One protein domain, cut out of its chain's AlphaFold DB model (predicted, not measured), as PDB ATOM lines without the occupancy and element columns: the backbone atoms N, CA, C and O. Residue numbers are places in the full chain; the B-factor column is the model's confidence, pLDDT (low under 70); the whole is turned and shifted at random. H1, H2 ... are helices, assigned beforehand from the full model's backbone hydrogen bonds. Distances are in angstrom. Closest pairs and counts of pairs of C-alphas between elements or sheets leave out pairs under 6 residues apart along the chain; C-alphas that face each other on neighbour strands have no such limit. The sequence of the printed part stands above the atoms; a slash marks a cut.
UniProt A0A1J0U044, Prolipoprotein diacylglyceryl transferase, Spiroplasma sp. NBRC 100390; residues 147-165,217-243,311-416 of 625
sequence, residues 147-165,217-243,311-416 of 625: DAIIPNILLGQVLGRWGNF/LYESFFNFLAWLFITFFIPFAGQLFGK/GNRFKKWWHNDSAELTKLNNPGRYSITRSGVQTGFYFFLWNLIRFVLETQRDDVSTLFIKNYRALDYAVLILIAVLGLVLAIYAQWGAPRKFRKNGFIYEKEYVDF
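What this domain is: This is residues 147 to 165, 217 to 243 and 311 to 416 of the 625 residues of the protein "Prolipoprotein diacylglyceryl transferase" of Spiroplasma sp. NBRC 100390 (UniProt A0A1J0U044). The long helix H6 folds back along H5 as a helical hairpin, and H1 and H2 pack on H5, in a body of four long helices. H4 sits at one end of H6, and residues 311 to 316 of H3 stick out there. H1, H2 and H5 form an up-and-down bundle, each running against the one before. The printed part has 152 residues with six named helices, H1 to H6 in order, and no named strand; the class is all helix. It is loose, radius of gyration of the C-alphas 19.0 A, and only just elongated, spanning 59 by 39 by 25 A.

How they stand to each other: H6, residues 373 to 401, and H5, residues 341 to 358, touch at a shallow tilt of 11 degrees, opposite ways; the closest C-alphas, of Phe 348 and Ala 384, are 4.0 A apart. H5, the hub, touches H2, residues 217 to 241, closest at the C-alphas of Ile 230 and Gln 342, 5.8 A. With residues 147 to 154 alone, H1, residues 147 to 165, touches H5, closest at the C-alphas of Asp 147 and Thr 343, 5.2 A. H6 touches H4, residues 322 to 328, with residues 399 to 401 alone, at a steep tilt of 53 degrees; the C-alphas of Ala 323 and Arg 400 are closest, 4.1 A. H3, residues 311 to 318, touches no helix. Every O i to N i+4 pair is within hydrogen-bond range in H3, H4 and H5, against 8 of 15 in H1, 16 of 21 in H2 and 22 of 25 in H6.

Where its parts are: H6 measures 38.6 A, from C-alpha 373 at (-35.714, -36.583, -96.105) to C-alpha 401 at (-29.213, -70.138, -78.082). H2 measures 32.9 A, H1 29.8 A and H5 25.5 A.

The domain as a whole: The cuts leave out residues 166 to 216, an 8.7 A gap between C-alphas 165 and 217, and 244 to 310, 40.8 A between C-alphas 243 and 311. The links H4 to H5 and H5 to H6 are long. Residues 311 to 320, 365 to 366 and 415 to 416 have pLDDT under 70.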
ATOM      1  N   ASP A 147     -39.959 -57.154 -72.962       95.50
ATOM      2  CA  ASP A 147     -41.372 -57.347 -73.314       95.50
ATOM      3  C   ASP A 147     -42.321 -56.660 -72.319       95.50
ATOM      4  O   ASP A 147     -43.395 -56.196 -72.701       95.50
ATOM      5  N   ALA A 148     -41.966 -56.617 -71.034       94.12
ATOM      6  CA  ALA A 148     -42.785 -55.985 -70.006       94.12
ATOM      7  C   ALA A 148     -42.693 -54.452 -70.014       94.12
ATOM      8  O   ALA A 148     -43.634 -53.820 -69.543       94.12
ATOM      9  N   ILE A 149     -41.599 -53.879 -70.530       94.44
ATOM     10  CA  ILE A 149     -41.292 -52.446 -70.442       94.44
ATOM     11  C   ILE A 149     -41.481 -51.730 -71.779       94.44
ATOM     12  O   ILE A 149     -42.244 -50.772 -71.858       94.44
ATOM     13  N   ILE A 150     -40.808 -52.199 -72.832       95.88
ATOM     14  CA  ILE A 150     -40.655 -51.464 -74.094       95.88
ATOM     15  C   ILE A 150     -41.996 -51.137 -74.768       95.88
ATOM     16  O   ILE A 150     -42.183 -49.978 -75.134       95.88
ATOM     17  N   PRO A 151     -42.972 -52.062 -74.878       96.88
ATOM     18  CA  PRO A 151     -44.258 -51.728 -75.486       96.88
ATOM     19  C   PRO A 151     -44.962 -50.554 -74.800       96.88
ATOM     20  O   PRO A 151     -45.598 -49.750 -75.473       96.88
ATOM     21  N   ASN A 152     -44.824 -50.417 -73.476       96.88
ATOM     22  CA  ASN A 152     -45.532 -49.395 -72.707       96.88
ATOM     23  C   ASN A 152     -45.000 -47.979 -72.946       96.88
ATOM     24  O   ASN A 152     -45.698 -47.036 -72.599       96.88
ATOM     25  N   ILE A 153     -43.834 -47.817 -73.585       95.31
ATOM     26  CA  ILE A 153     -43.323 -46.504 -74.011       95.31
ATOM     27  C   ILE A 153     -44.331 -45.798 -74.932       95.31
ATOM     28  O   ILE A 153     -44.462 -44.576 -74.878       95.31
ATOM     29  N   LEU A 154     -45.106 -46.563 -75.713       97.12
ATOM     30  CA  LEU A 154     -46.172 -46.026 -76.560       97.12
ATOM     31  C   LEU A 154     -47.204 -45.223 -75.758       97.12
ATOM     32  O   LEU A 154     -47.659 -44.199 -76.245       97.12
ATOM     33  N   LEU A 155     -47.535 -45.613 -74.520       97.44
ATOM     34  CA  LEU A 155     -48.470 -44.848 -73.679       97.44
ATOM     35  C   LEU A 155     -47.927 -43.455 -73.343       97.44
ATOM     36  O   LEU A 155     -48.671 -42.475 -73.364       97.44
ATOM     37  N   GLY A 156     -46.624 -43.363 -73.071       95.31
ATOM     38  CA  GLY A 156     -45.943 -42.089 -72.873       95.31
ATOM     39  C   GLY A 156     -45.997 -41.213 -74.120       95.31
ATOM     40  O   GLY A 156     -46.286 -40.025 -74.019       95.31
ATOM     41  N   GLN A 157     -45.800 -41.805 -75.299       93.88
ATOM     42  CA  GLN A 157     -45.892 -41.089 -76.574       93.88
ATOM     43  C   GLN A 157     -47.314 -40.611 -76.874       93.88
ATOM     44  O   GLN A 157     -47.476 -39.481 -77.322       93.88
ATOM     45  N   VAL A 158     -48.333 -41.430 -76.587       96.19
ATOM     46  CA  VAL A 158     -49.747 -41.056 -76.741       96.19
ATOM     47  C   VAL A 158     -50.025 -39.750 -76.005       96.19
ATOM     48  O   VAL A 158     -50.517 -38.813 -76.617       96.19
ATOM     49  N   LEU A 159     -49.667 -39.645 -74.721       96.50
ATOM     50  CA  LEU A 159     -49.895 -38.403 -73.975       96.50
ATOM     51  C   LEU A 159     -48.924 -37.282 -74.351       96.50
ATOM     52  O   LEU A 159     -49.342 -36.131 -74.416       96.50
ATOM     53  N   GLY A 160     -47.664 -37.588 -74.660       93.62
ATOM     54  CA  GLY A 160     -46.691 -36.573 -75.068       93.62
ATOM     55  C   GLY A 160     -47.132 -35.767 -76.293       93.62
ATOM     56  O   GLY A 160     -46.902 -34.561 -76.347       93.62
ATOM     57  N   ARG A 161     -47.849 -36.397 -77.233       93.50
ATOM     58  CA  ARG A 161     -48.410 -35.721 -78.414       93.50
ATOM     59  C   ARG A 161     -49.517 -34.729 -78.078       93.50
ATOM     60  O   ARG A 161     -49.601 -33.690 -78.723       93.50
ATOM     61  N   TRP A 162     -50.310 -34.991 -77.041       95.50
ATOM     62  CA  TRP A 162     -51.247 -33.992 -76.520       95.50
ATOM     63  C   TRP A 162     -50.512 -32.802 -75.909       95.50
ATOM     64  O   TRP A 162     -50.942 -31.671 -76.093       95.50
ATOM     65  N   GLY A 163     -49.354 -33.021 -75.282       93.38
ATOM     66  CA  GLY A 163     -48.477 -31.925 -74.874       93.38
ATOM     67  C   GLY A 163     -48.097 -31.013 -76.047       93.38
ATOM     68  O   GLY A 163     -48.172 -29.796 -75.910       93.38
ATOM     69  N   ASN A 164     -47.719 -31.584 -77.199       90.62
ATOM     70  CA  ASN A 164     -47.376 -30.797 -78.392       90.62
ATOM     71  C   ASN A 164     -48.569 -29.969 -78.902       90.62
ATOM     72  O   ASN A 164     -48.386 -28.830 -79.318       90.62
ATOM     73  N   PHE A 165     -49.786 -30.516 -78.819       94.19
ATOM     74  CA  PHE A 165     -51.011 -29.791 -79.165       94.19
ATOM     75  C   PHE A 165     -51.223 -28.554 -78.278       94.19
ATOM     76  O   PHE A 165     -51.421 -27.471 -78.810       94.19
ATOM     77  N   LEU A 217     -52.863 -36.192 -83.210       94.12
ATOM     78  CA  LEU A 217     -54.027 -37.032 -82.940       94.12
ATOM     79  C   LEU A 217     -53.888 -38.380 -83.645       94.12
ATOM     80  O   LEU A 217     -54.134 -39.416 -83.027       94.12
ATOM     81  N   TYR A 218     -53.440 -38.375 -84.904       93.38
ATOM     82  CA  TYR A 218     -53.142 -39.601 -85.646       93.38
ATOM     83  C   TYR A 218     -52.052 -40.415 -84.939       93.38
ATOM     84  O   TYR A 218     -52.241 -41.603 -84.682       93.38
ATOM     85  N   GLU A 219     -50.948 -39.775 -84.547       92.88
ATOM     86  CA  GLU A 219     -49.843 -40.434 -83.847       92.88
ATOM     87  C   GLU A 219     -50.292 -41.002 -82.498       92.88
ATOM     88  O   GLU A 219     -49.998 -42.156 -82.187       92.88
ATOM     89  N   SER A 220     -51.070 -40.238 -81.727       95.88
ATOM     90  CA  SER A 220     -51.669 -40.712 -80.473       95.88
ATOM     91  C   SER A 220     -52.566 -41.930 -80.691       95.88
ATOM     92  O   SER A 220     -52.444 -42.933 -79.993       95.88
ATOM     93  N   PHE A 221     -53.462 -41.877 -81.675       96.19
ATOM     94  CA  PHE A 221     -54.402 -42.957 -81.943       96.19
ATOM     95  C   PHE A 221     -53.693 -44.245 -82.382       96.19
ATOM     96  O   PHE A 221     -53.923 -45.311 -81.803       96.19
ATOM     97  N   PHE A 222     -52.787 -44.157 -83.359       96.62
ATOM     98  CA  PHE A 222     -52.082 -45.331 -83.873       96.62
ATOM     99  C   PHE A 222     -51.066 -45.892 -82.877       96.62
ATOM    100  O   PHE A 222     -50.948 -47.113 -82.783       96.62
ATOM    101  N   ASN A 223     -50.399 -45.058 -82.070       97.06
ATOM    102  CA  ASN A 223     -49.541 -45.553 -80.988       97.06
ATOM    103  C   ASN A 223     -50.352 -46.285 -79.915       97.06
ATOM    104  O   ASN A 223     -49.921 -47.330 -79.425       97.06
ATOM    105  N   PHE A 224     -51.547 -45.794 -79.576       97.81
ATOM    106  CA  PHE A 224     -52.433 -46.487 -78.646       97.81
ATOM    107  C   PHE A 224     -52.927 -47.824 -79.221       97.81
ATOM    108  O   PHE A 224     -52.889 -48.845 -78.532       97.81
ATOM    109  N   LEU A 225     -53.318 -47.858 -80.498       97.88
ATOM    110  CA  LEU A 225     -53.732 -49.091 -81.169       97.88
ATOM    111  C   LEU A 225     -52.579 -50.100 -81.280       97.88
ATOM    112  O   LEU A 225     -52.769 -51.286 -81.004       97.88
ATOM    113  N   ALA A 226     -51.373 -49.638 -81.617       98.00
ATOM    114  CA  ALA A 226     -50.169 -50.461 -81.623       98.00
ATOM    115  C   ALA A 226     -49.876 -51.013 -80.225       98.00
ATOM    116  O   ALA A 226     -49.591 -52.203 -80.085       98.00
ATOM    117  N   TRP A 227     -50.025 -50.199 -79.176       97.94
ATOM    118  CA  TRP A 227     -49.880 -50.659 -77.799       97.94
ATOM    119  C   TRP A 227     -50.897 -51.746 -77.452       97.94
ATOM    120  O   TRP A 227     -50.497 -52.777 -76.912       97.94
ATOM    121  N   LEU A 228     -52.179 -51.570 -77.796       97.38
ATOM    122  CA  LEU A 228     -53.221 -52.580 -77.579       97.38
ATOM    123  C   LEU A 228     -52.887 -53.888 -78.304       97.38
ATOM    124  O   LEU A 228     -52.947 -54.971 -77.714       97.38
ATOM    125  N   PHE A 229     -52.486 -53.791 -79.568       97.44
ATOM    126  CA  PHE A 229     -52.127 -54.937 -80.392       97.44
ATOM    127  C   PHE A 229     -50.915 -55.693 -79.826       97.44
ATOM    128  O   PHE A 229     -50.984 -56.901 -79.579       97.44
ATOM    129  N   ILE A 230     -49.819 -54.992 -79.528       97.44
ATOM    130  CA  ILE A 230     -48.615 -55.595 -78.942       97.44
ATOM    131  C   ILE A 230     -48.924 -56.175 -77.561       97.44
ATOM    132  O   ILE A 230     -48.423 -57.241 -77.203       97.44
ATOM    133  N   THR A 231     -49.755 -55.492 -76.775       95.00
ATOM    134  CA  THR A 231     -49.967 -55.844 -75.374       95.00
ATOM    135  C   THR A 231     -50.913 -57.019 -75.190       95.00
ATOM    136  O   THR A 231     -50.665 -57.864 -74.323       95.00
ATOM    137  N   PHE A 232     -51.984 -57.069 -75.979       93.56
ATOM    138  CA  PHE A 232     -53.083 -58.012 -75.790       93.56
ATOM    139  C   PHE A 232     -53.204 -59.039 -76.910       93.56
ATOM    140  O   PHE A 232     -53.653 -60.143 -76.634       93.56
ATOM    141  N   PHE A 233     -52.795 -58.739 -78.144       95.06
ATOM    142  CA  PHE A 233     -52.919 -59.693 -79.250       95.06
ATOM    143  C   PHE A 233     -51.653 -60.542 -79.427       95.06
ATOM    144  O   PHE A 233     -51.728 -61.772 -79.418       95.06
ATOM    145  N   ILE A 234     -50.476 -59.913 -79.509       95.31
ATOM    146  CA  ILE A 234     -49.203 -60.611 -79.777       95.31
ATOM    147  C   ILE A 234     -48.910 -61.770 -78.799       95.31
ATOM    148  O   ILE A 234     -48.549 -62.853 -79.272       95.31
ATOM    149  N   PRO A 235     -49.104 -61.649 -77.468       92.31
ATOM    150  CA  PRO A 235     -48.862 -62.760 -76.543       92.31
ATOM    151  C   PRO A 235     -49.750 -63.985 -76.796       92.31
ATOM    152  O   PRO A 235     -49.342 -65.112 -76.515       92.31
ATOM    153  N   PHE A 236     -50.954 -63.774 -77.334       90.56
ATOM    154  CA  PHE A 236     -51.913 -64.835 -77.638       90.56
ATOM    155  C   PHE A 236     -51.783 -65.370 -79.066       90.56
ATOM    156  O   PHE A 236     -52.217 -66.492 -79.320       90.56
ATOM    157  N   ALA A 237     -51.153 -64.627 -79.981       91.19
ATOM    158  CA  ALA A 237     -51.021 -65.002 -81.388       91.19
ATOM    159  C   ALA A 237     -50.468 -66.428 -81.574       91.19
ATOM    160  O   ALA A 237     -51.051 -67.223 -82.312       91.19
ATOM    161  N   GLY A 238     -49.415 -66.806 -80.839       87.38
ATOM    162  CA  GLY A 238     -48.871 -68.167 -80.890       87.38
ATOM    163  C   GLY A 238     -49.901 -69.236 -80.513       87.38
ATOM    164  O   GLY A 238     -50.062 -70.219 -81.236       87.38
ATOM    165  N   GLN A 239     -50.669 -69.006 -79.442       90.00
ATOM    166  CA  GLN A 239     -51.727 -69.926 -79.021       90.00
ATOM    167  C   GLN A 239     -52.866 -69.984 -80.036       90.00
ATOM    168  O   GLN A 239     -53.452 -71.048 -80.205       90.00
ATOM    169  N   LEU A 240     -53.201 -68.872 -80.701       88.38
ATOM    170  CA  LEU A 240     -54.303 -68.763 -81.663       88.38
ATOM    171  C   LEU A 240     -54.008 -69.482 -82.982       88.38
ATOM    172  O   LEU A 240     -54.833 -70.287 -83.414       88.38
ATOM    173  N   PHE A 241     -52.834 -69.256 -83.567       87.69
ATOM    174  CA  PHE A 241     -52.459 -69.816 -84.871       87.69
ATOM    175  C   PHE A 241     -51.710 -71.156 -84.767       87.69
ATOM    176  O   PHE A 241     -51.460 -71.824 -85.765       87.69
ATOM    177  N   GLY A 242     -51.354 -71.570 -83.550       85.12
ATOM    178  CA  GLY A 242     -50.653 -72.816 -83.274       85.12
ATOM    179  C   GLY A 242     -51.506 -74.083 -83.278       85.12
ATOM    180  O   GLY A 242     -52.739 -74.061 -83.221       85.12
ATOM    181  N   LYS A 243     -50.802 -75.221 -83.226       87.62
ATOM    182  CA  LYS A 243     -51.388 -76.529 -82.900       87.62
ATOM    183  C   LYS A 243     -52.030 -76.477 -81.512       87.62
ATOM    184  O   LYS A 243     -51.409 -75.997 -80.564       87.62
ATOM    185  N   GLY A 311     -10.689 -68.296 -77.544       54.34
ATOM    186  CA  GLY A 311     -11.573 -68.928 -78.525       54.34
ATOM    187  C   GLY A 311     -12.580 -69.873 -77.869       54.34
ATOM    188  O   GLY A 311     -13.749 -69.911 -78.262       54.34
ATOM    189  N   ASN A 312     -12.174 -70.570 -76.803       58.12
ATOM    190  CA  ASN A 312     -13.079 -71.405 -76.021       58.12
ATOM    191  C   ASN A 312     -14.112 -70.593 -75.239       58.12
ATOM    192  O   ASN A 312     -15.242 -71.054 -75.123       58.12
ATOM    193  N   ARG A 313     -13.788 -69.399 -74.718       56.62
ATOM    194  CA  ARG A 313     -14.777 -68.558 -74.011       56.62
ATOM    195  C   ARG A 313     -15.896 -68.092 -74.944       56.62
ATOM    196  O   ARG A 313     -17.062 -68.202 -74.575       56.62
ATOM    197  N   PHE A 314     -15.564 -67.655 -76.159       50.38
ATOM    198  CA  PHE A 314     -16.564 -67.280 -77.166       50.38
ATOM    199  C   PHE A 314     -17.356 -68.485 -77.689       50.38
ATOM    200  O   PHE A 314     -18.583 -68.413 -77.765       50.38
ATOM    201  N   LYS A 315     -16.703 -69.622 -77.973       52.72
ATOM    202  CA  LYS A 315     -17.406 -70.853 -78.382       52.72
ATOM    203  C   LYS A 315     -18.320 -71.393 -77.277       52.72
ATOM    204  O   LYS A 315     -19.443 -71.792 -77.571       52.72
ATOM    205  N   LYS A 316     -17.894 -71.346 -76.010       54.69
ATOM    206  CA  LYS A 316     -18.693 -71.737 -74.831       54.69
ATOM    207  C   LYS A 316     -19.847 -70.770 -74.554       54.69
ATOM    208  O   LYS A 316     -20.875 -71.175 -74.031       54.69
ATOM    209  N   TRP A 317     -19.703 -69.495 -74.920       51.28
ATOM    210  CA  TRP A 317     -20.799 -68.520 -74.891       51.28
ATOM    211  C   TRP A 317     -21.822 -68.745 -76.021       51.28
ATOM    212  O   TRP A 317     -22.999 -68.431 -75.852       51.28
ATOM    213  N   TRP A 318     -21.388 -69.303 -77.158       48.91
ATOM    214  CA  TRP A 318     -22.224 -69.536 -78.341       48.91
ATOM    215  C   TRP A 318     -22.950 -70.891 -78.346       48.91
ATOM    216  O   TRP A 318     -24.050 -70.978 -78.896       48.91
ATOM    217  N   HIS A 319     -22.369 -71.926 -77.731       53.97
ATOM    218  CA  HIS A 319     -22.939 -73.273 -77.635       53.97
ATOM    219  C   HIS A 319     -23.481 -73.542 -76.231       53.97
ATOM    220  O   HIS A 319     -22.724 -73.627 -75.267       53.97
ATOM    221  N   ASN A 320     -24.801 -73.676 -76.131       63.66
ATOM    222  CA  ASN A 320     -25.520 -73.983 -74.901       63.66
ATOM    223  C   ASN A 320     -26.632 -74.998 -75.217       63.66
ATOM    224  O   ASN A 320     -27.213 -74.932 -76.303       63.66
ATOM    225  N   ASP A 321     -27.006 -75.856 -74.262       70.81
ATOM    226  CA  ASP A 321     -28.037 -76.912 -74.402       70.81
ATOM    227  C   ASP A 321     -29.479 -76.354 -74.515       70.81
ATOM    228  O   ASP A 321     -30.484 -77.046 -74.369       70.81
ATOM    229  N   SER A 322     -29.593 -75.061 -74.826       81.81
ATOM    230  CA  SER A 322     -30.802 -74.245 -74.925       81.81
ATOM    231  C   SER A 322     -31.861 -74.829 -75.868       81.81
ATOM    232  O   SER A 322     -33.062 -74.705 -75.605       81.81
ATOM    233  N   ALA A 323     -31.447 -75.446 -76.979       83.19
ATOM    234  CA  ALA A 323     -32.367 -76.050 -77.939       83.19
ATOM    235  C   ALA A 323     -33.060 -77.295 -77.364       83.19
ATOM    236  O   ALA A 323     -34.286 -77.399 -77.459       83.19
ATOM    237  N   GLU A 324     -32.301 -78.191 -76.732       83.06
ATOM    238  CA  GLU A 324     -32.848 -79.372 -76.058       83.06
ATOM    239  C   GLU A 324     -33.665 -78.971 -74.832       83.06
ATOM    240  O   GLU A 324     -34.791 -79.430 -74.669       83.06
ATOM    241  N   LEU A 325     -33.199 -77.987 -74.059       83.44
ATOM    242  CA  LEU A 325     -33.951 -77.436 -72.933       83.44
ATOM    243  C   LEU A 325     -35.322 -76.887 -73.361       83.44
ATOM    244  O   LEU A 325     -36.331 -77.076 -72.679       83.44
ATOM    245  N   THR A 326     -35.383 -76.215 -74.514       86.94
ATOM    246  CA  THR A 326     -36.643 -75.698 -75.066       86.94
ATOM    247  C   THR A 326     -37.575 -76.822 -75.515       86.94
ATOM    248  O   THR A 326     -38.792 -76.687 -75.364       86.94
ATOM    249  N   LYS A 327     -37.034 -77.918 -76.065       87.69
ATOM    250  CA  LYS A 327     -37.820 -79.110 -76.423       87.69
ATOM    251  C   LYS A 327     -38.348 -79.808 -75.172       87.69
ATOM    252  O   LYS A 327     -39.538 -80.098 -75.124       87.69
ATOM    253  N   LEU A 328     -37.507 -79.985 -74.155       85.69
ATOM    254  CA  LEU A 328     -37.874 -80.591 -72.877       85.69
ATOM    255  C   LEU A 328     -39.025 -79.828 -72.206       85.69
ATOM    256  O   LEU A 328     -39.992 -80.418 -71.739       85.69
ATOM    257  N   ASN A 329     -38.963 -78.495 -72.217       86.62
ATOM    258  CA  ASN A 329     -40.006 -77.642 -71.646       86.62
ATOM    259  C   ASN A 329     -41.262 -77.520 -72.537       86.62
ATOM    260  O   ASN A 329     -42.247 -76.914 -72.109       86.62
ATOM    261  N   ASN A 330     -41.256 -78.063 -73.759       88.56
ATOM    262  CA  ASN A 330     -42.382 -78.050 -74.698       88.56
ATOM    263  C   ASN A 330     -42.465 -79.364 -75.500       88.56
ATOM    264  O   ASN A 330     -42.314 -79.344 -76.730       88.56
ATOM    265  N   PRO A 331     -42.728 -80.511 -74.849       83.38
ATOM    266  CA  PRO A 331     -42.734 -81.808 -75.531       83.38
ATOM    267  C   PRO A 331     -43.830 -81.879 -76.603       83.38
ATOM    268  O   PRO A 331     -43.664 -82.489 -77.660       83.38
ATOM    269  N   GLY A 332     -44.945 -81.174 -76.381       83.38
ATOM    270  CA  GLY A 332     -46.045 -81.056 -77.332       83.38
ATOM    271  C   GLY A 332     -45.716 -80.264 -78.601       83.38
ATOM    272  O   GLY A 332     -46.494 -80.326 -79.556       83.38
ATOM    273  N   ARG A 333     -44.575 -79.553 -78.641       86.19
ATOM    274  CA  ARG A 333     -44.186 -78.608 -79.704       86.19
ATOM    275  C   ARG A 333     -45.297 -77.600 -80.015       86.19
ATOM    276  O   ARG A 333     -45.555 -77.279 -81.177       86.19
ATOM    277  N   TYR A 334     -45.969 -77.113 -78.975       90.00
ATOM    278  CA  TYR A 334     -47.029 -76.129 -79.131       90.00
ATOM    279  C   TYR A 334     -46.454 -74.779 -79.561       90.00
ATOM    280  O   TYR A 334     -45.379 -74.378 -79.101       90.00
ATOM    281  N   SER A 335     -47.166 -74.079 -80.446       88.06
ATOM    282  CA  SER A 335     -46.777 -72.726 -80.838       88.06
ATOM    283  C   SER A 335     -47.171 -71.769 -79.723       88.06
ATOM    284  O   SER A 335     -48.338 -71.683 -79.348       88.06
ATOM    285  N   ILE A 336     -46.186 -71.073 -79.175       92.31
ATOM    286  CA  ILE A 336     -46.379 -70.035 -78.171       92.31
ATOM    287  C   ILE A 336     -45.534 -68.830 -78.565       92.31
ATOM    288  O   ILE A 336     -44.444 -68.987 -79.128       92.31
ATOM    289  N   THR A 337     -46.046 -67.634 -78.297       94.19
ATOM    290  CA  THR A 337     -45.285 -66.403 -78.512       94.19
ATOM    291  C   THR A 337     -44.162 -66.350 -77.486       94.19
ATOM    292  O   THR A 337     -44.413 -66.428 -76.281       94.19
ATOM    293  N   ARG A 338     -42.919 -66.267 -77.959       94.56
ATOM    294  CA  ARG A 338     -41.730 -66.288 -77.106       94.56
ATOM    295  C   ARG A 338     -41.421 -64.910 -76.527       94.56
ATOM    296  O   ARG A 338     -41.813 -63.885 -77.081       94.56
ATOM    297  N   SER A 339     -40.692 -64.886 -75.414       94.25
ATOM    298  CA  SER A 339     -40.211 -63.642 -74.805       94.25
ATOM    299  C   SER A 339     -39.279 -62.892 -75.759       94.25
ATOM    300  O   SER A 339     -38.334 -63.491 -76.278       94.25
ATOM    301  N   GLY A 340     -39.517 -61.594 -75.929       94.75
ATOM    302  CA  GLY A 340     -38.764 -60.676 -76.788       94.75
ATOM    303  C   GLY A 340     -39.494 -60.299 -78.080       94.75
ATOM    304  O   GLY A 340     -39.131 -59.325 -78.740       94.75
ATOM    305  N   VAL A 341     -40.540 -61.048 -78.446       97.00
ATOM    306  CA  VAL A 341     -41.319 -60.788 -79.664       97.00
ATOM    307  C   VAL A 341     -42.057 -59.456 -79.570       97.00
ATOM    308  O   VAL A 341     -42.090 -58.709 -80.544       97.00
ATOM    309  N   GLN A 342     -42.609 -59.114 -78.402       97.31
ATOM    310  CA  GLN A 342     -43.352 -57.862 -78.237       97.31
ATOM    311  C   GLN A 342     -42.433 -56.648 -78.369       97.31
ATOM    312  O   GLN A 342     -42.818 -55.659 -78.985       97.31
ATOM    313  N   THR A 343     -41.206 -56.737 -77.846       97.12
ATOM    314  CA  THR A 343     -40.178 -55.708 -78.052       97.12
ATOM    315  C   THR A 343     -39.848 -55.509 -79.531       97.12
ATOM    316  O   THR A 343     -39.778 -54.370 -79.984       97.12
ATOM    317  N   GLY A 344     -39.692 -56.587 -80.306       97.19
ATOM    318  CA  GLY A 344     -39.473 -56.472 -81.751       97.19
ATOM    319  C   GLY A 344     -40.651 -55.811 -82.478       97.19
ATOM    320  O   GLY A 344     -40.450 -54.898 -83.278       97.19
ATOM    321  N   PHE A 345     -41.888 -56.187 -82.131       97.94
ATOM    322  CA  PHE A 345     -43.090 -55.555 -82.691       97.94
ATOM    323  C   PHE A 345     -43.238 -54.079 -82.312       97.94
ATOM    324  O   PHE A 345     -43.760 -53.320 -83.123       97.94
ATOM    325  N   TYR A 346     -42.772 -53.651 -81.134       97.62
ATOM    326  CA  TYR A 346     -42.709 -52.227 -80.795       97.62
ATOM    327  C   TYR A 346     -41.833 -51.465 -81.791       97.62
ATOM    328  O   TYR A 346     -42.309 -50.514 -82.403       97.62
ATOM    329  N   PHE A 347     -40.589 -51.912 -82.005       95.94
ATOM    330  CA  PHE A 347     -39.686 -51.244 -82.945       95.94
ATOM    331  C   PHE A 347     -40.231 -51.274 -84.370       95.94
ATOM    332  O   PHE A 347     -40.116 -50.283 -85.078       95.94
ATOM    333  N   PHE A 348     -40.877 -52.362 -84.782       97.44
ATOM    334  CA  PHE A 348     -41.513 -52.422 -86.091       97.44
ATOM    335  C   PHE A 348     -42.678 -51.429 -86.230       97.44
ATOM    336  O   PHE A 348     -42.651 -50.568 -87.105       97.44
ATOM    337  N   LEU A 349     -43.693 -51.532 -85.365       96.94
ATOM    338  CA  LEU A 349     -44.938 -50.776 -85.514       96.94
ATOM    339  C   LEU A 349     -44.747 -49.285 -85.259       96.94
ATOM    340  O   LEU A 349     -45.285 -48.478 -86.007       96.94
ATOM    341  N   TRP A 350     -43.961 -48.912 -84.247       94.56
ATOM    342  CA  TRP A 350     -43.699 -47.505 -83.962       94.56
ATOM    343  C   TRP A 350     -42.970 -46.820 -85.124       94.56
ATOM    344  O   TRP A 350     -43.386 -45.744 -85.546       94.56
ATOM    345  N   ASN A 351     -41.939 -47.455 -85.696       94.56
ATOM    346  CA  ASN A 351     -41.224 -46.875 -86.836       94.56
ATOM    347  C   ASN A 351     -42.069 -46.874 -88.113       94.56
ATOM    348  O   ASN A 351     -41.931 -45.957 -88.913       94.56
ATOM    349  N   LEU A 352     -42.972 -47.843 -88.297       94.19
ATOM    350  CA  LEU A 352     -43.921 -47.824 -89.411       94.19
ATOM    351  C   LEU A 352     -44.908 -46.655 -89.288       94.19
ATOM    352  O   LEU A 352     -45.118 -45.928 -90.255       94.19
ATOM    353  N   ILE A 353     -45.476 -46.445 -88.095       93.62
ATOM    354  CA  ILE A 353     -46.334 -45.288 -87.801       93.62
ATOM    355  C   ILE A 353     -45.549 -44.001 -88.046       93.62
ATOM    356  O   ILE A 353     -46.034 -43.106 -88.734       93.62
ATOM    357  N   ARG A 354     -44.315 -43.927 -87.532       90.00
ATOM    358  CA  ARG A 354     -43.457 -42.756 -87.697       90.00
ATOM    359  C   ARG A 354     -43.165 -42.477 -89.164       90.00
ATOM    360  O   ARG A 354     -43.354 -41.349 -89.583       90.00
ATOM    361  N   PHE A 355     -42.791 -43.490 -89.940       90.50
ATOM    362  CA  PHE A 355     -42.545 -43.365 -91.373       90.50
ATOM    363  C   PHE A 355     -43.759 -42.782 -92.103       90.50
ATOM    364  O   PHE A 355     -43.623 -41.779 -92.796       90.50
ATOM    365  N   VAL A 356     -44.954 -43.350 -91.895       89.50
ATOM    366  CA  VAL A 356     -46.185 -42.860 -92.539       89.50
ATOM    367  C   VAL A 356     -46.457 -41.403 -92.172       89.50
ATOM    368  O   VAL A 356     -46.754 -40.596 -93.048       89.50
ATOM    369  N   LEU A 357     -46.323 -41.035 -90.901       87.00
ATOM    370  CA  LEU A 357     -46.578 -39.663 -90.460       87.00
ATOM    371  C   LEU A 357     -45.507 -38.679 -90.938       87.00
ATOM    372  O   LEU A 357     -45.821 -37.526 -91.219       87.00
ATOM    373  N   GLU A 358     -44.262 -39.121 -91.083       85.06
ATOM    374  CA  GLU A 358     -43.183 -38.268 -91.571       85.06
ATOM    375  C   GLU A 358     -43.325 -37.932 -93.065       85.06
ATOM    376  O   GLU A 358     -42.855 -36.887 -93.515       85.06
ATOM    377  N   THR A 359     -44.033 -38.764 -93.840       82.94
ATOM    378  CA  THR A 359     -44.421 -38.417 -95.222       82.94
ATOM    379  C   THR A 359     -45.412 -37.258 -95.309       82.94
ATOM    380  O   THR A 359     -45.538 -36.646 -96.363       82.94
ATOM    381  N   GLN A 360     -46.081 -36.925 -94.202       81.31
ATOM    382  CA  GLN A 360     -47.059 -35.838 -94.115       81.31
ATOM    383  C   GLN A 360     -46.446 -34.538 -93.566       81.31
ATOM    384  O   GLN A 360     -47.176 -33.586 -93.286       81.31
ATOM    385  N   ARG A 361     -45.121 -34.491 -93.359       77.75
ATOM    386  CA  ARG A 361     -44.407 -33.292 -92.902       77.75
ATOM    387  C   ARG A 361     -43.816 -32.530 -94.082       77.75
ATOM    388  O   ARG A 361     -42.950 -33.040 -94.797       77.75
ATOM    389  N   ASP A 362     -44.232 -31.275 -94.222       70.38
ATOM    390  CA  ASP A 362     -43.730 -30.390 -95.276       70.38
ATOM    391  C   ASP A 362     -42.320 -29.873 -94.955       70.38
ATOM    392  O   ASP A 362     -41.449 -29.862 -95.828       70.38
ATOM    393  N   ASP A 363     -42.068 -29.516 -93.690       70.56
ATOM    394  CA  ASP A 363     -40.802 -28.929 -93.250       70.56
ATOM    395  C   ASP A 363     -39.740 -29.993 -92.927       70.56
ATOM    396  O   ASP A 363     -39.842 -30.749 -91.952       70.56
ATOM    397  N   VAL A 364     -38.674 -29.986 -93.731       70.50
ATOM    398  CA  VAL A 364     -37.514 -30.880 -93.624       70.50
ATOM    399  C   VAL A 364     -36.728 -30.650 -92.320       70.50
ATOM    400  O   VAL A 364     -36.060 -31.563 -91.830       70.50
ATOM    401  N   SER A 365     -36.827 -29.463 -91.713       62.22
ATOM    402  CA  SER A 365     -36.143 -29.116 -90.460       62.22
ATOM    403  C   SER A 365     -36.739 -29.820 -89.232       62.22
ATOM    404  O   SER A 365     -36.050 -30.038 -88.230       62.22
ATOM    405  N   THR A 366     -38.009 -30.231 -89.332       66.56
ATOM    406  CA  THR A 366     -38.763 -30.893 -88.254       66.56
ATOM    407  C   THR A 366     -38.742 -32.417 -88.337       66.56
ATOM    408  O   THR A 366     -39.380 -33.080 -87.512       66.56
ATOM    409  N   LEU A 367     -38.028 -32.968 -89.325       72.94
ATOM    410  CA  LEU A 367     -37.898 -34.408 -89.510       72.94
ATOM    411  C   LEU A 367     -37.085 -35.058 -88.384       72.94
ATOM    412  O   LEU A 367     -36.253 -34.410 -87.738       72.94
ATOM    413  N   PHE A 368     -37.292 -36.360 -88.177       72.69
ATOM    414  CA  PHE A 368     -36.521 -37.167 -87.230       72.69
ATOM    415  C   PHE A 368     -35.012 -37.083 -87.524       72.69
ATOM    416  O   PHE A 368     -34.231 -36.786 -86.615       72.69
ATOM    417  N   ILE A 369     -34.616 -37.200 -88.796       77.12
ATOM    418  CA  ILE A 369     -33.325 -36.728 -89.302       77.12
ATOM    419  C   ILE A 369     -33.517 -35.408 -90.041       77.12
ATOM    420  O   ILE A 369     -33.925 -35.352 -91.205       77.12
ATOM    421  N   LYS A 370     -33.174 -34.333 -89.333       74.25
ATOM    422  CA  LYS A 370     -33.294 -32.959 -89.818       74.25
ATOM    423  C   LYS A 370     -32.589 -32.772 -91.157       74.25
ATOM    424  O   LYS A 370     -31.463 -33.230 -91.338       74.25
ATOM    425  N   ASN A 371     -33.232 -32.038 -92.058       76.06
ATOM    426  CA  ASN A 371     -32.701 -31.573 -93.343       76.06
ATOM    427  C   ASN A 371     -32.407 -32.667 -94.394       76.06
ATOM    428  O   ASN A 371     -32.041 -32.326 -95.516       76.06
ATOM    429  N   TYR A 372     -32.629 -33.957 -94.101       83.81
ATOM    430  CA  TYR A 372     -32.326 -35.060 -95.026       83.81
ATOM    431  C   TYR A 372     -33.474 -36.076 -95.142       83.81
ATOM    432  O   TYR A 372     -33.421 -37.165 -94.574       83.81
ATOM    433  N   ARG A 373     -34.491 -35.762 -95.956       85.00
ATOM    434  CA  ARG A 373     -35.714 -36.583 -96.105       85.00
ATOM    435  C   ARG A 373     -35.463 -38.034 -96.539       85.00
ATOM    436  O   ARG A 373     -36.021 -38.954 -95.956       85.00
ATOM    437  N   ALA A 374     -34.624 -38.258 -97.551       87.56
ATOM    438  CA  ALA A 374     -34.355 -39.615 -98.043       87.56
ATOM    439  C   ALA A 374     -33.650 -40.486 -96.989       87.56
ATOM    440  O   ALA A 374     -33.974 -41.662 -96.824       87.56
ATOM    441  N   LEU A 375     -32.701 -39.891 -96.262       87.62
ATOM    442  CA  LEU A 375     -31.948 -40.571 -95.215       87.62
ATOM    443  C   LEU A 375     -32.826 -40.836 -93.985       87.62
ATOM    444  O   LEU A 375     -32.756 -41.924 -93.421       87.62
ATOM    445  N   ASP A 376     -33.700 -39.897 -93.627       86.06
ATOM    446  CA  ASP A 376     -34.712 -40.076 -92.587       86.06
ATOM    447  C   ASP A 376     -35.596 -41.307 -92.846       86.06
ATOM    448  O   ASP A 376     -35.650 -42.242 -92.042       86.06
ATOM    449  N   TYR A 377     -36.201 -41.365 -94.033       90.19
ATOM    450  CA  TYR A 377     -37.073 -42.465 -94.441       90.19
ATOM    451  C   TYR A 377     -36.337 -43.805 -94.472       90.19
ATOM    452  O   TYR A 377     -36.854 -44.812 -93.979       90.19
ATOM    453  N   ALA A 378     -35.113 -43.821 -95.007       91.25
ATOM    454  CA  ALA A 378     -34.281 -45.018 -95.037       91.25
ATOM    455  C   ALA A 378     -33.968 -45.530 -93.623       91.25
ATOM    456  O   ALA A 378     -34.066 -46.732 -93.373       91.25
ATOM    457  N   VAL A 379     -33.640 -44.635 -92.686       90.81
ATOM    458  CA  VAL A 379     -33.341 -45.002 -91.295       90.81
ATOM    459  C   VAL A 379     -34.587 -45.525 -90.580       90.81
ATOM    460  O   VAL A 379     -34.506 -46.569 -89.930       90.81
ATOM    461  N   LEU A 380     -35.748 -44.882 -90.736       91.19
ATOM    462  CA  LEU A 380     -37.000 -45.350 -90.130       91.19
ATOM    463  C   LEU A 380     -37.384 -46.753 -90.626       91.19
ATOM    464  O   LEU A 380     -37.682 -47.638 -89.818       91.19
ATOM    465  N   ILE A 381     -37.308 -46.998 -91.939       93.62
ATOM    466  CA  ILE A 381     -37.572 -48.324 -92.518       93.62
ATOM    467  C   ILE A 381     -36.542 -49.344 -92.027       93.62
ATOM    468  O   ILE A 381     -36.915 -50.457 -91.650       93.62
ATOM    469  N   LEU A 382     -35.257 -48.983 -91.980       95.00
ATOM    470  CA  LEU A 382     -34.202 -49.872 -91.498       95.00
ATOM    471  C   LEU A 382     -34.458 -50.303 -90.049       95.00
ATOM    472  O   LEU A 382     -34.388 -51.494 -89.747       95.00
ATOM    473  N   ILE A 383     -34.807 -49.369 -89.160       93.81
ATOM    474  CA  ILE A 383     -35.131 -49.687 -87.763       93.81
ATOM    475  C   ILE A 383     -36.395 -50.554 -87.688       93.81
ATOM    476  O   ILE A 383     -36.431 -51.509 -86.907       93.81
ATOM    477  N   ALA A 384     -37.410 -50.289 -88.519       95.56
ATOM    478  CA  ALA A 384     -38.614 -51.117 -88.580       95.56
ATOM    479  C   ALA A 384     -38.288 -52.570 -88.980       95.56
ATOM    480  O   ALA A 384     -38.727 -53.517 -88.319       95.56
ATOM    481  N   VAL A 385     -37.463 -52.756 -90.016       96.81
ATOM    482  CA  VAL A 385     -36.988 -54.073 -90.472       96.81
ATOM    483  C   VAL A 385     -36.155 -54.758 -89.390       96.81
ATOM    484  O   VAL A 385     -36.382 -55.932 -89.102       96.81
ATOM    485  N   LEU A 386     -35.247 -54.035 -88.728       96.38
ATOM    486  CA  LEU A 386     -34.485 -54.561 -87.591       96.38
ATOM    487  C   LEU A 386     -35.406 -54.996 -86.441       96.38
ATOM    488  O   LEU A 386     -35.149 -56.024 -85.818       96.38
ATOM    489  N   GLY A 387     -36.505 -54.278 -86.198       96.69
ATOM    490  CA  GLY A 387     -37.549 -54.664 -85.245       96.69
ATOM    491  C   GLY A 387     -38.220 -55.995 -85.598       96.69
ATOM    492  O   GLY A 387     -38.366 -56.864 -84.732       96.69
ATOM    493  N   LEU A 388     -38.556 -56.215 -86.874       96.25
ATOM    494  CA  LEU A 388     -39.073 -57.507 -87.344       96.25
ATOM    495  C   LEU A 388     -38.034 -58.619 -87.220       96.25
ATOM    496  O   LEU A 388     -38.351 -59.686 -86.699       96.25
ATOM    497  N   VAL A 389     -36.793 -58.374 -87.641       97.44
ATOM    498  CA  VAL A 389     -35.692 -59.336 -87.490       97.44
ATOM    499  C   VAL A 389     -35.504 -59.699 -86.018       97.44
ATOM    500  O   VAL A 389     -35.353 -60.877 -85.695       97.44
ATOM    501  N   LEU A 390     -35.595 -58.724 -85.111       96.31
ATOM    502  CA  LEU A 390     -35.543 -58.947 -83.670       96.31
ATOM    503  C   LEU A 390     -36.712 -59.815 -83.186       96.31
ATOM    504  O   LEU A 390     -36.483 -60.739 -82.409       96.31
ATOM    505  N   ALA A 391     -37.938 -59.575 -83.659       96.88
ATOM    506  CA  ALA A 391     -39.106 -60.390 -83.313       96.88
ATOM    507  C   ALA A 391     -38.967 -61.840 -83.813       96.88
ATOM    508  O   ALA A 391     -39.179 -62.786 -83.054       96.88
ATOM    509  N   ILE A 392     -38.548 -62.022 -85.067       96.00
ATOM    510  CA  ILE A 392     -38.269 -63.324 -85.698       96.00
ATOM    511  C   ILE A 392     -37.171 -64.056 -84.918       96.00
ATOM    512  O   ILE A 392     -37.307 -65.230 -84.555       96.00
ATOM    513  N   TYR A 393     -36.088 -63.350 -84.600       95.62
ATOM    514  CA  TYR A 393     -34.990 -63.896 -83.823       95.62
ATOM    515  C   TYR A 393     -35.440 -64.276 -82.409       95.62
ATOM    516  O   TYR A 393     -35.131 -65.374 -81.956       95.62
ATOM    517  N   ALA A 394     -36.219 -63.439 -81.725       95.31
ATOM    518  CA  ALA A 394     -36.774 -63.750 -80.409       95.31
ATOM    519  C   ALA A 394     -37.718 -64.968 -80.444       95.31
ATOM    520  O   ALA A 394     -37.714 -65.777 -79.513       95.31
ATOM    521  N   GLN A 395     -38.477 -65.141 -81.531       94.75
ATOM    522  CA  GLN A 395     -39.408 -66.255 -81.703       94.75
ATOM    523  C   GLN A 395     -38.706 -67.596 -81.973       94.75
ATOM    524  O   GLN A 395     -39.125 -68.620 -81.428       94.75
ATOM    525  N   TRP A 396     -37.646 -67.619 -82.792       92.44
ATOM    526  CA  TRP A 396     -37.038 -68.877 -83.262       92.44
ATOM    527  C   TRP A 396     -35.546 -69.039 -82.962       92.44
ATOM    528  O   TRP A 396     -35.097 -70.159 -82.714       92.44
ATOM    529  N   GLY A 397     -34.777 -67.952 -82.965       90.25
ATOM    530  CA  GLY A 397     -33.329 -67.968 -82.746       90.25
ATOM    531  C   GLY A 397     -32.949 -67.981 -81.265       90.25
ATOM    532  O   GLY A 397     -32.288 -68.905 -80.792       90.25
ATOM    533  N   ALA A 398     -33.417 -66.991 -80.504       90.12
ATOM    534  CA  ALA A 398     -33.108 -66.821 -79.089       90.12
ATOM    535  C   ALA A 398     -33.440 -68.058 -78.228       90.12
ATOM    536  O   ALA A 398     -32.604 -68.410 -77.392       90.12
ATOM    537  N   PRO A 399     -34.566 -68.782 -78.433       88.00
ATOM    538  CA  PRO A 399     -34.865 -69.991 -77.668       88.00
ATOM    539  C   PRO A 399     -33.844 -71.115 -77.869       88.00
ATOM    540  O   PRO A 399     -33.627 -71.925 -76.975       88.00
ATOM    541  N   ARG A 400     -33.186 -71.168 -79.030       84.88
ATOM    542  CA  ARG A 400     -32.195 -72.204 -79.350       84.88
ATOM    543  C   ARG A 400     -30.795 -71.876 -78.841       84.88
ATOM    544  O   ARG A 400     -29.948 -72.759 -78.850       84.88
ATOM    545  N   LYS A 401     -30.557 -70.637 -78.400       83.38
ATOM    546  CA  LYS A 401     -29.213 -70.138 -78.082       83.38
ATOM    547  C   LYS A 401     -29.059 -69.574 -76.670       83.38
ATOM    548  O   LYS A 401     -28.016 -69.741 -76.049       83.38
ATOM    549  N   PHE A 402     -30.081 -68.890 -76.155       82.69
ATOM    550  CA  PHE A 402     -29.973 -68.062 -74.948       82.69
ATOM    551  C   PHE A 402     -30.831 -68.536 -73.767       82.69
ATOM    552  O   PHE A 402     -30.847 -67.860 -72.733       82.69
ATOM    553  N   ARG A 403     -31.555 -69.657 -73.894       86.56
ATOM    554  CA  ARG A 403     -32.302 -70.259 -72.779       86.56
ATOM    555  C   ARG A 403     -31.332 -70.937 -71.819       86.56
ATOM    556  O   ARG A 403     -30.364 -71.565 -72.241       86.56
ATOM    557  N   LYS A 404     -31.579 -70.762 -70.527       83.81
ATOM    558  CA  LYS A 404     -30.779 -71.311 -69.435       83.81
ATOM    559  C   LYS A 404     -31.697 -71.970 -68.422       83.81
ATOM    560  O   LYS A 404     -32.834 -71.524 -68.251       83.81
ATOM    561  N   ASN A 405     -31.175 -72.987 -67.751       79.19
ATOM    562  CA  ASN A 405     -31.859 -73.652 -66.653       79.19
ATOM    563  C   ASN A 405     -32.174 -72.627 -65.558       79.19
ATOM    564  O   ASN A 405     -31.341 -71.776 -65.236       79.19
ATOM    565  N   GLY A 406     -33.403 -72.665 -65.046       78.69
ATOM    566  CA  GLY A 406     -33.823 -71.898 -63.871       78.69
ATOM    567  C   GLY A 406     -34.209 -70.469 -64.192       78.69
ATOM    568  O   GLY A 406     -34.670 -69.749 -63.313       78.69
ATOM    569  N   PHE A 407     -34.029 -70.045 -65.445       86.62
ATOM    570  CA  PHE A 407     -34.427 -68.725 -65.889       86.62
ATOM    571  C   PHE A 407     -35.904 -68.688 -66.289       86.62
ATOM    572  O   PHE A 407     -36.424 -69.574 -66.970       86.62
ATOM    573  N   ILE A 408     -36.568 -67.599 -65.919       89.19
ATOM    574  CA  ILE A 408     -37.928 -67.278 -66.328       89.19
ATOM    575  C   ILE A 408     -37.890 -66.621 -67.711       89.19
ATOM    576  O   ILE A 408     -37.222 -65.602 -67.926       89.19
ATOM    577  N   TYR A 409     -38.644 -67.216 -68.635       91.94
ATOM    578  CA  TYR A 409     -38.922 -66.713 -69.979       91.94
ATOM    579  C   TYR A 409     -40.441 -66.578 -70.172       91.94
ATOM    580  O   TYR A 409     -41.071 -65.709 -69.572       91.94
ATOM    581  N   GLU A 410     -41.065 -67.455 -70.965       90.44
ATOM    582  CA  GLU A 410     -42.535 -67.550 -71.028       90.44
ATOM    583  C   GLU A 410     -43.115 -68.270 -69.811       90.44
ATOM    584  O   GLU A 410     -44.243 -68.012 -69.398       90.44
ATOM    585  N   LYS A 411     -42.307 -69.171 -69.261       87.62
ATOM    586  CA  LYS A 411     -42.468 -69.847 -67.983       87.62
ATOM    587  C   LYS A 411     -41.091 -69.979 -67.344       87.62
ATOM    588  O   LYS A 411     -40.079 -69.660 -67.973       87.62
ATOM    589  N   GLU A 412     -41.065 -70.440 -66.111       85.25
ATOM    590  CA  GLU A 412     -39.841 -70.875 -65.449       85.25
ATOM    591  C   GLU A 412     -39.314 -72.127 -66.158       85.25
ATOM    592  O   GLU A 412     -40.043 -73.111 -66.299       85.25
ATOM    593  N   TYR A 413     -38.095 -72.057 -66.695       84.12
ATOM    594  CA  TYR A 413     -37.447 -73.221 -67.287       84.12
ATOM    595  C   TYR A 413     -36.764 -73.990 -66.171       84.12
ATOM    596  O   TYR A 413     -36.191 -73.407 -65.257       84.12
ATOM    597  N   VAL A 414     -36.829 -75.303 -66.277       73.06
ATOM    598  CA  VAL A 414     -36.350 -76.233 -65.263       73.06
ATOM    599  C   VAL A 414     -34.895 -76.007 -64.839       73.06
ATOM    600  O   VAL A 414     -34.019 -75.841 -65.684       73.06
ATOM    601  N   ASP A 415     -34.669 -76.008 -63.523       64.44
ATOM    602  CA  ASP A 415     -33.371 -76.072 -62.838       64.44
ATOM    603  C   ASP A 415     -33.561 -76.769 -61.497       64.44
ATOM    604  O   ASP A 415     -34.321 -76.313 -60.639       64.44
ATOM    605  N   PHE A 416     -32.919 -77.920 -61.374       58.94
ATOM    606  CA  PHE A 416     -33.338 -78.982 -60.476       58.94
ATOM    607  C   PHE A 416     -32.200 -79.515 -59.601       58.94
ATOM    608  O   PHE A 416     -32.242 -80.656 -59.156       58.94
TER     609      PHE A 416